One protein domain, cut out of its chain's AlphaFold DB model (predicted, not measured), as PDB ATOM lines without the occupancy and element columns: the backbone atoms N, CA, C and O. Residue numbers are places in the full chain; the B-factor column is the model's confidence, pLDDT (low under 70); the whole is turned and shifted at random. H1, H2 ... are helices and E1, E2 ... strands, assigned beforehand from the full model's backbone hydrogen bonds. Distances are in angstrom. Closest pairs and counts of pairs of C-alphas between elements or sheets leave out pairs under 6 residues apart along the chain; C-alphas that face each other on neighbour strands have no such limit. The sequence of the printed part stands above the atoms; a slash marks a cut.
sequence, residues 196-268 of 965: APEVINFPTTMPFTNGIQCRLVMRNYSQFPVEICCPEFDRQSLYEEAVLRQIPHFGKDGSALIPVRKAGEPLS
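This is residues 196 to 268 of the 965 residues of an uncharacterized protein of Streblomastix strix (UniProt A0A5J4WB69). This domain has little regular structure: it is an extended, elongated run of loops, in which residues 196 to 216 make a long arm that goes out and folds back into the short strand E1, and a separate helix, H1, has the closing loop of residues 245 to 268 folded back beside it. The tips of these two loops, residues 205 to 210 and 250 to 255, stick out. The printed part has 73 residues, with one named strand and then one named helix; the class is mixed, with only 14 residues in named elements. The radius of gyration of the C-alphas is 18.7 A, and the spans are 56 by 31 by 22 A.

E1, residues 217 to 220, begins at C-alpha 217 (-4.967, 21.630, -15.947). H1, residues 235 to 244, is 14.2 A long and ends at C-alpha 244 (-21.061, 25.413, 9.897).

E1 and H1 are apart. E1 pairs with no named strand. In H1 every O i to N i+4 pair is within hydrogen-bond range.

The C-alphas farthest apart, of Met 206 and Lys 252, are 57.1 A apart. The link from E1 to H1, 14 residues, is long. The printed part has no cut. Residues 248 to 254 have pLDDT under 70.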
ATOM      1  N   ALA A 196      -1.398  22.350 -12.905       91.44
ATOM      2  CA  ALA A 196      -0.335  22.642 -13.864       91.44
ATOM      3  C   ALA A 196      -0.807  23.594 -14.988       91.44
ATOM      4  O   ALA A 196      -1.840  23.323 -15.613       91.44
ATOM      5  N   PRO A 197      -0.062  24.671 -15.310       91.88
ATOM      6  CA  PRO A 197       1.111  25.169 -14.584       91.88
ATOM      7  C   PRO A 197       0.717  25.784 -13.230       91.88
ATOM      8  O   PRO A 197      -0.360  26.359 -13.105       91.88
ATOM      9  N   GLU A 198       1.607  25.703 -12.240       87.44
ATOM     10  CA  GLU A 198       1.406  26.320 -10.915       87.44
ATOM     11  C   GLU A 198       1.366  27.857 -10.996       87.44
ATOM     12  O   GLU A 198       0.610  28.509 -10.281       87.44
ATOM     13  N   VAL A 199       2.147  28.436 -11.917       87.56
ATOM     14  CA  VAL A 199       2.204  29.879 -12.184       87.56
ATOM     15  C   VAL A 199       1.700  30.161 -13.597       87.56
ATOM     16  O   VAL A 199       2.264  29.683 -14.583       87.56
ATOM     17  N   ILE A 200       0.645  30.972 -13.712       89.44
ATOM     18  CA  ILE A 200       0.100  31.420 -14.999       89.44
ATOM     19  C   ILE A 200       0.663  32.805 -15.340       89.44
ATOM     20  O   ILE A 200       0.127  33.832 -14.923       89.44
ATOM     21  N   ASN A 201       1.723  32.835 -16.148       87.19
ATOM     22  CA  ASN A 201       2.271  34.078 -16.687       87.19
ATOM     23  C   ASN A 201       1.440  34.557 -17.889       87.19
ATOM     24  O   ASN A 201       1.526  34.000 -18.984       87.19
ATOM     25  N   PHE A 202       0.643  35.608 -17.691       87.62
ATOM     26  CA  PHE A 202      -0.065  36.294 -18.773       87.62
ATOM     27  C   PHE A 202       0.883  37.279 -19.485       87.62
ATOM     28  O   PHE A 202       1.406  38.176 -18.822       87.62
ATOM     29  N   PRO A 203       1.103  37.178 -20.811       84.44
ATOM     30  CA  PRO A 203       1.897  38.168 -21.535       84.44
ATOM     31  C   PRO A 203       1.220  39.548 -21.567       84.44
ATOM     32  O   PRO A 203      -0.010  39.668 -21.548       84.44
ATOM     33  N   THR A 204       2.037  40.602 -21.653       85.88
ATOM     34  CA  THR A 204       1.600  42.005 -21.684       85.88
ATOM     35  C   THR A 204       0.511  42.230 -22.730       85.88
ATOM     36  O   THR A 204       0.728  42.060 -23.929       85.88
ATOM     37  N   THR A 205      -0.681  42.620 -22.278       84.50
ATOM     38  CA  THR A 205      -1.872  42.702 -23.129       84.50
ATOM     39  C   THR A 205      -2.228  44.144 -23.461       84.50
ATOM     40  O   THR A 205      -2.306  44.984 -22.565       84.50
ATOM     41  N   MET A 206      -2.541  44.443 -24.726       86.44
ATOM     42  CA  MET A 206      -3.129  45.745 -25.054       86.44
ATOM     43  C   MET A 206      -4.535  45.882 -24.435       86.44
ATOM     44  O   MET A 206      -5.373  44.991 -24.616       86.44
ATOM     45  N   PRO A 207      -4.847  46.993 -23.743       85.12
ATOM     46  CA  PRO A 207      -6.191  47.245 -23.227       85.12
ATOM     47  C   PRO A 207      -7.250  47.339 -24.344       85.12
ATOM     48  O   PRO A 207      -6.943  47.794 -25.442       85.12
ATOM     49  N   PHE A 208      -8.503  46.974 -24.043       82.06
ATOM     50  CA  PHE A 208      -9.617  46.734 -24.993       82.06
ATOM     51  C   PHE A 208      -9.519  45.474 -25.880       82.06
ATOM     52  O   PHE A 208     -10.475  45.188 -26.601       82.06
ATOM     53  N   THR A 209      -8.432  44.697 -25.847       83.38
ATOM     54  CA  THR A 209      -8.402  43.394 -26.544       83.38
ATOM     55  C   THR A 209      -9.374  42.389 -25.910       83.38
ATOM     56  O   THR A 209      -9.865  42.594 -24.800       83.38
ATOM     57  N   ASN A 210      -9.640  41.270 -26.595       81.31
ATOM     58  CA  ASN A 210     -10.623  40.259 -26.174       81.31
ATOM     59  C   ASN A 210     -10.243  39.439 -24.913       81.31
ATOM     60  O   ASN A 210     -10.900  38.440 -24.609       81.31
ATOM     61  N   GLY A 211      -9.208  39.860 -24.179       83.25
ATOM     62  CA  GLY A 211      -8.596  39.124 -23.077       83.25
ATOM     63  C   GLY A 211      -7.700  37.977 -23.554       83.25
ATOM     64  O   GLY A 211      -7.898  37.409 -24.627       83.25
ATOM     65  N   ILE A 212      -6.713  37.618 -22.734       85.38
ATOM     66  CA  ILE A 212      -5.941  36.382 -22.904       85.38
ATOM     67  C   ILE A 212      -6.682  35.247 -22.198       85.38
ATOM     68  O   ILE A 212      -7.248  35.434 -21.120       85.38
ATOM     69  N   GLN A 213      -6.647  34.056 -22.792       86.00
ATOM     70  CA  GLN A 213      -7.064  32.818 -22.141       86.00
ATOM     71  C   GLN A 213      -5.830  31.941 -21.934       86.00
ATOM     72  O   GLN A 213      -5.143  31.604 -22.896       86.00
ATOM     73  N   CYS A 214      -5.566  31.561 -20.688       85.19
ATOM     74  CA  CYS A 214      -4.541  30.583 -20.338       85.19
ATOM     75  C   CYS A 214      -5.214  29.278 -19.905       85.19
ATOM     76  O   CYS A 214      -6.266  29.295 -19.264       85.19
ATOM     77  N   ARG A 215      -4.615  28.138 -20.261       87.31
ATOM     78  CA  ARG A 215      -5.136  26.814 -19.913       87.31
ATOM     79  C   ARG A 215      -4.475  26.310 -18.634       87.31
ATOM     80  O   ARG A 215      -3.306  25.947 -18.655       87.31
ATOM     81  N   LEU A 216      -5.261  26.222 -17.567       90.00
ATOM     82  CA  LEU A 216      -4.920  25.460 -16.368       90.00
ATOM     83  C   LEU A 216      -5.384  24.004 -16.532       90.00
ATOM     84  O   LEU A 216      -6.431  23.744 -17.132       90.00
ATOM     85  N   VAL A 217      -4.619  23.053 -16.001       92.06
ATOM     86  CA  VAL A 217      -4.967  21.630 -15.947       92.06
ATOM     87  C   VAL A 217      -4.878  21.171 -14.497       92.06
ATOM     88  O   VAL A 217      -3.807  21.189 -13.904       92.06
ATOM     89  N   MET A 218      -6.006  20.736 -13.940       93.12
ATOM     90  CA  MET A 218      -6.076  20.120 -12.615       93.12
ATOM     91  C   MET A 218      -6.184  18.603 -12.792       93.12
ATOM     92  O   MET A 218      -6.963  18.138 -13.627       93.12
ATOM     93  N   ARG A 219      -5.398  17.831 -12.038       94.00
ATOM     94  CA  ARG A 219      -5.416  16.361 -12.037       94.00
ATOM     95  C   ARG A 219      -5.509  15.854 -10.608       94.00
ATOM     96  O   ARG A 219      -4.716  16.258  -9.771       94.00
ATOM     97  N   ASN A 220      -6.453  14.955 -10.359       93.38
ATOM     98  CA  ASN A 220      -6.556  14.217  -9.108       93.38
ATOM     99  C   ASN A 220      -5.836  12.873  -9.273       93.38
ATOM    100  O   ASN A 220      -6.224  12.094 -10.145       93.38
ATOM    101  N   TYR A 221      -4.815  12.619  -8.459       91.25
ATOM    102  CA  TYR A 221      -4.129  11.326  -8.357       91.25
ATOM    103  C   TYR A 221      -4.546  10.543  -7.096       91.25
ATOM    104  O   TYR A 221      -4.205   9.369  -6.966       91.25
ATOM    105  N   SER A 222      -5.332  11.153  -6.196       88.88
ATOM    106  CA  SER A 222      -5.948  10.470  -5.048       88.88
ATOM    107  C   SER A 222      -6.797   9.273  -5.493       88.88
ATOM    108  O   SER A 222      -7.515   9.348  -6.492       88.88
ATOM    109  N   GLN A 223      -6.839   8.210  -4.684       87.00
ATOM    110  CA  GLN A 223      -7.636   6.995  -4.951       87.00
ATOM    111  C   GLN A 223      -9.164   7.202  -4.834       87.00
ATOM    112  O   GLN A 223      -9.946   6.254  -4.874       87.00
ATOM    113  N   PHE A 224      -9.620   8.445  -4.669       88.00
ATOM    114  CA  PHE A 224     -11.009   8.811  -4.423       88.00
ATOM    115  C   PHE A 224     -11.370  10.150  -5.091       88.00
ATOM    116  O   PHE A 224     -10.485  10.975  -5.325       88.00
ATOM    117  N   PRO A 225     -12.663  10.420  -5.369       90.56
ATOM    118  CA  PRO A 225     -13.101  11.718  -5.876       90.56
ATOM    119  C   PRO A 225     -12.805  12.848  -4.881       90.56
ATOM    120  O   PRO A 225     -13.236  12.779  -3.728       90.56
ATOM    121  N   VAL A 226     -12.103  13.883  -5.345       88.88
ATOM    122  CA  VAL A 226     -11.834  15.125  -4.604       88.88
ATOM    123  C   VAL A 226     -12.709  16.247  -5.158       88.88
ATOM    124  O   VAL A 226     -12.876  16.373  -6.372       88.88
ATOM    125  N   GLU A 227     -13.258  17.064  -4.266       87.75
ATOM    126  CA  GLU A 227     -13.985  18.290  -4.595       87.75
ATOM    127  C   GLU A 227     -13.053  19.501  -4.472       87.75
ATOM    128  O   GLU A 227     -12.244  19.572  -3.547       87.75
ATOM    129  N   ILE A 228     -13.142  20.442  -5.416       86.25
ATOM    130  CA  ILE A 228     -12.287  21.636  -5.466       86.25
ATOM    131  C   ILE A 228     -13.180  22.869  -5.311       86.25
ATOM    132  O   ILE A 228     -13.784  23.336  -6.278       86.25
ATOM    133  N   CYS A 229     -13.257  23.388  -4.088       84.62
ATOM    134  CA  CYS A 229     -13.973  24.623  -3.774       84.62
ATOM    135  C   CYS A 229     -13.061  25.839  -3.997       84.62
ATOM    136  O   CYS A 229     -11.916  25.847  -3.549       84.62
ATOM    137  N   CYS A 230     -13.579  26.890  -4.639       86.81
ATOM    138  CA  CYS A 230     -12.908  28.190  -4.756       86.81
ATOM    139  C   CYS A 230     -13.777  29.253  -4.060       86.81
ATOM    140  O   CYS A 230     -14.781  29.664  -4.659       86.81
ATOM    141  N   PRO A 231     -13.457  29.679  -2.821       83.75
ATOM    142  CA  PRO A 231     -14.315  30.560  -2.017       83.75
ATOM    143  C   PRO A 231     -14.696  31.885  -2.696       83.75
ATOM    144  O   PRO A 231     -15.752  32.446  -2.426       83.75
ATOM    145  N   GLU A 232     -13.877  32.378  -3.623       85.44
ATOM    146  CA  GLU A 232     -14.086  33.630  -4.362       85.44
ATOM    147  C   GLU A 232     -15.219  33.529  -5.398       85.44
ATOM    148  O   GLU A 232     -15.784  34.542  -5.824       85.44
ATOM    149  N   PHE A 233     -15.540  32.306  -5.833       82.69
ATOM    150  CA  PHE A 233     -16.480  32.032  -6.921       82.69
ATOM    151  C   PHE A 233     -17.648  31.138  -6.499       82.69
ATOM    152  O   PHE A 233     -18.745  31.287  -7.049       82.69
ATOM    153  N   ASP A 234     -17.446  30.237  -5.533       87.31
ATOM    154  CA  ASP A 234     -18.484  29.326  -5.069       87.31
ATOM    155  C   ASP A 234     -19.312  29.897  -3.908       87.31
ATOM    156  O   ASP A 234     -18.930  29.909  -2.738       87.31
ATOM    157  N   ARG A 235     -20.532  30.313  -4.254       88.12
ATOM    158  CA  ARG A 235     -21.535  30.779  -3.293       88.12
ATOM    159  C   ARG A 235     -22.140  29.661  -2.446       88.12
ATOM    160  O   ARG A 235     -22.745  29.986  -1.427       88.12
ATOM    161  N   GLN A 236     -22.037  28.393  -2.857       86.56
ATOM    162  CA  GLN A 236     -22.500  27.273  -2.042       86.56
ATOM    163  C   GLN A 236     -21.528  27.039  -0.886       86.56
ATOM    164  O   GLN A 236     -21.964  27.100   0.260       86.56
ATOM    165  N   SER A 237     -20.226  26.893  -1.156       86.00
ATOM    166  CA  SER A 237     -19.185  26.787  -0.125       86.00
ATOM    167  C   SER A 237     -19.257  27.927   0.900       86.00
ATOM    168  O   SER A 237     -19.313  27.644   2.094       86.00
ATOM    169  N   LEU A 238     -19.380  29.193   0.469       87.50
ATOM    170  CA  LEU A 238     -19.537  30.334   1.389       87.50
ATOM    171  C   LEU A 238     -20.804  30.259   2.266       87.50
ATOM    172  O   LEU A 238     -20.790  30.692   3.418       87.50
ATOM    173  N   TYR A 239     -21.916  29.741   1.734       88.50
ATOM    174  CA  TYR A 239     -23.152  29.560   2.502       88.50
ATOM    175  C   TYR A 239     -23.028  28.397   3.492       88.50
ATOM    176  O   TYR A 239     -23.383  28.550   4.659       88.50
ATOM    177  N   GLU A 240     -22.486  27.258   3.060       87.12
ATOM    178  CA  GLU A 240     -22.256  26.102   3.930       87.12
ATOM    179  C   GLU A 240     -21.265  26.427   5.054       87.12
ATOM    180  O   GLU A 240     -21.496  26.037   6.194       87.12
ATOM    181  N   GLU A 241     -20.214  27.206   4.784       85.94
ATOM    182  CA  GLU A 241     -19.290  27.681   5.818       85.94
ATOM    183  C   GLU A 241     -20.001  28.581   6.845       85.94
ATOM    184  O   GLU A 241     -19.818  28.418   8.054       85.94
ATOM    185  N   ALA A 242     -20.870  29.491   6.390       86.25
ATOM    186  CA  ALA A 242     -21.671  30.333   7.276       86.25
ATOM    187  C   ALA A 242     -22.650  29.522   8.148       86.25
ATOM    188  O   ALA A 242     -22.875  29.896   9.301       86.25
ATOM    189  N   VAL A 243     -23.186  28.405   7.631       87.38
ATOM    190  CA  VAL A 243     -23.989  27.438   8.404       87.38
ATOM    191  C   VAL A 243     -23.124  26.721   9.443       87.38
ATOM    192  O   VAL A 243     -23.455  26.739  10.629       87.38
ATOM    193  N   LEU A 244     -21.988  26.148   9.026       84.44
ATOM    194  CA  LEU A 244     -21.061  25.413   9.897       84.44
ATOM    195  C   LEU A 244     -20.571  26.271  11.079       84.44
ATOM    196  O   LEU A 244     -20.527  25.788  12.210       84.44
ATOM    197  N   ARG A 245     -20.285  27.562  10.851       82.75
ATOM    198  CA  ARG A 245     -19.867  28.530  11.886       82.75
ATOM    199  C   ARG A 245     -20.910  28.788  12.993       82.75
ATOM    200  O   ARG A 245     -20.555  29.402  13.995       82.75
ATOM    201  N   GLN A 246     -22.173  28.366  12.841       78.31
ATOM    202  CA  GLN A 246     -23.259  28.590  13.822       78.31
ATOM    203  C   GLN A 246     -23.850  27.294  14.420       78.31
ATOM    204  O   GLN A 246     -24.852  27.331  15.155       78.31
ATOM    205  N   ILE A 247     -23.238  26.145  14.128       74.12
ATOM    206  CA  ILE A 247     -23.583  24.859  14.745       74.12
ATOM    207  C   ILE A 247     -23.292  24.940  16.256       74.12
ATOM    208  O   ILE A 247     -22.214  25.381  16.643       74.12
ATOM    209  N   PRO A 248     -24.221  24.534  17.146       61.94
ATOM    210  CA  PRO A 248     -24.000  24.604  18.591       61.94
ATOM    211  C   PRO A 248     -23.258  23.364  19.118       61.94
ATOM    212  O   PRO A 248     -22.803  23.344  20.255       61.94
ATOM    213  N   HIS A 249     -23.160  22.321  18.292       62.28
ATOM    214  CA  HIS A 249     -22.661  20.987  18.614       62.28
ATOM    215  C   HIS A 249     -21.155  20.828  18.352       62.28
ATOM    216  O   HIS A 249     -20.697  19.773  17.916       62.28
ATOM    217  N   PHE A 250     -20.374  21.870  18.640       61.78
ATOM    218  CA  PHE A 250     -18.944  21.686  18.864       61.78
ATOM    219  C   PHE A 250     -18.755  20.865  20.146       61.78
ATOM    220  O   PHE A 250     -19.358  21.157  21.181       61.78
ATOM    221  N   GLY A 251     -17.930  19.821  20.078       61.00
ATOM    222  CA  GLY A 251     -17.488  19.072  21.246       61.00
ATOM    223  C   GLY A 251     -16.666  19.942  22.199       61.00
ATOM    224  O   GLY A 251     -16.344  21.095  21.906       61.00
ATOM    225  N   LYS A 252     -16.280  19.369  23.344       55.66
ATOM    226  CA  LYS A 252     -15.542  20.061  24.425       55.66
ATOM    227  C   LYS A 252     -14.245  20.741  23.956       55.66
ATOM    228  O   LYS A 252     -13.760  21.649  24.621       55.66
ATOM    229  N   ASP A 253     -13.712  20.302  22.820       59.53
ATOM    230  CA  ASP A 253     -12.438  20.702  22.221       59.53
ATOM    231  C   ASP A 253     -12.609  21.645  21.009       59.53
ATOM    232  O   ASP A 253     -11.652  21.895  20.280       59.53
ATOM    233  N   GLY A 254     -13.825  22.147  20.752       67.06
ATOM    234  CA  GLY A 254     -14.107  23.082  19.652       67.06
ATOM    235  C   GLY A 254     -14.284  22.440  18.269       67.06
ATOM    236  O   GLY A 254     -14.324  23.155  17.272       67.06
ATOM    237  N   SER A 255     -14.411  21.113  18.181       72.06
ATOM    238  CA  SER A 255     -14.621  20.370  16.929       72.06
ATOM    239  C   SER A 255     -16.015  19.737  16.864       72.06
ATOM    240  O   SER A 255     -16.464  19.104  17.815       72.06
ATOM    241  N   ALA A 256     -16.720  19.900  15.741       76.56
ATOM    242  CA  ALA A 256     -18.016  19.265  15.494       76.56
ATOM    243  C   ALA A 256     -17.836  18.064  14.553       76.56
ATOM    244  O   ALA A 256     -17.246  18.205  13.480       76.56
ATOM    245  N   LEU A 257     -18.349  16.892  14.936       79.56
ATOM    246  CA  LEU A 257     -18.357  15.711  14.069       79.56
ATOM    247  C   LEU A 257     -19.629  15.727  13.215       79.56
ATOM    248  O   LEU A 257     -20.735  15.681  13.747       79.56
ATOM    249  N   ILE A 258     -19.466  15.804  11.893       83.00
ATOM    250  CA  ILE A 258     -20.566  15.785  10.919       83.00
ATOM    251  C   ILE A 258     -20.522  14.499  10.076       83.00
ATOM    252  O   ILE A 258     -19.435  13.950   9.875       83.00
ATOM    253  N   PRO A 259     -21.667  14.013   9.554       83.88
ATOM    254  CA  PRO A 259     -21.691  12.861   8.656       83.88
ATOM    255  C   PRO A 259     -20.780  13.046   7.436       83.88
ATOM    256  O   PRO A 259     -20.719  14.126   6.843       83.88
ATOM    257  N   VAL A 260     -20.083  11.976   7.043       85.25
ATOM    258  CA  VAL A 260     -19.169  11.986   5.893       85.25
ATOM    259  C   VAL A 260     -19.948  12.217   4.597       85.25
ATOM    260  O   VAL A 260     -20.744  11.375   4.183       85.25
ATOM    261  N   ARG A 261     -19.672  13.347   3.937       86.25
ATOM    262  CA  ARG A 261     -20.225  13.710   2.626       86.25
ATOM    263  C   ARG A 261     -19.425  13.103   1.474       86.25
ATOM    264  O   ARG A 261     -18.216  12.879   1.585       86.25
ATOM    265  N   LYS A 262     -20.089  12.876   0.342       87.12
ATOM    266  CA  LYS A 262     -19.451  12.603  -0.955       87.12
ATOM    267  C   LYS A 262     -19.077  13.920  -1.644       87.12
ATOM    268  O   LYS A 262     -19.675  14.956  -1.377       87.12
ATOM    269  N   ALA A 263     -18.105  13.877  -2.554       87.50
ATOM    270  CA  ALA A 263     -17.743  15.039  -3.368       87.50
ATOM    271  C   ALA A 263     -18.954  15.517  -4.200       87.50
ATOM    272  O   ALA A 263     -19.556  14.718  -4.922       87.50
ATOM    273  N   GLY A 264     -19.304  16.799  -4.095       85.81
ATOM    274  CA  GLY A 264     -20.475  17.415  -4.724       85.81
ATOM    275  C   GLY A 264     -21.788  17.248  -3.949       85.81
ATOM    276  O   GLY A 264     -22.849  17.602  -4.467       85.81
ATOM    277  N   GLU A 265     -21.758  16.684  -2.738       88.50
ATOM    278  CA  GLU A 265     -22.940  16.503  -1.890       88.50
ATOM    279  C   GLU A 265     -23.117  17.710  -0.950       88.50
ATOM    280  O   GLU A 265     -22.190  18.033  -0.206       88.50
ATOM    281  N   PRO A 266     -24.279  18.396  -0.947       86.75
ATOM    282  CA  PRO A 266     -24.494  19.577  -0.112       86.75
ATOM    283  C   PRO A 266     -24.513  19.241   1.383       86.75
ATOM    284  O   PRO A 266     -24.667  18.082   1.779       86.75
ATOM    285  N   LEU A 267     -24.396  20.265   2.232       86.69
ATOM    286  CA  LEU A 267     -24.529  20.096   3.681       86.69
ATOM    287  C   LEU A 267     -25.897  19.478   4.048       86.69
ATOM    288  O   LEU A 267     -26.908  19.719   3.379       86.69
ATOM    289  N   SER A 268     -25.939  18.658   5.103       86.56
ATOM    290  CA  SER A 268     -27.159  17.950   5.503       86.56
ATOM    291  C   SER A 268     -28.291  18.922   5.854       86.56
ATOM    292  O   SER A 268     -28.089  19.949   6.509       86.56
TER     293      SER A 268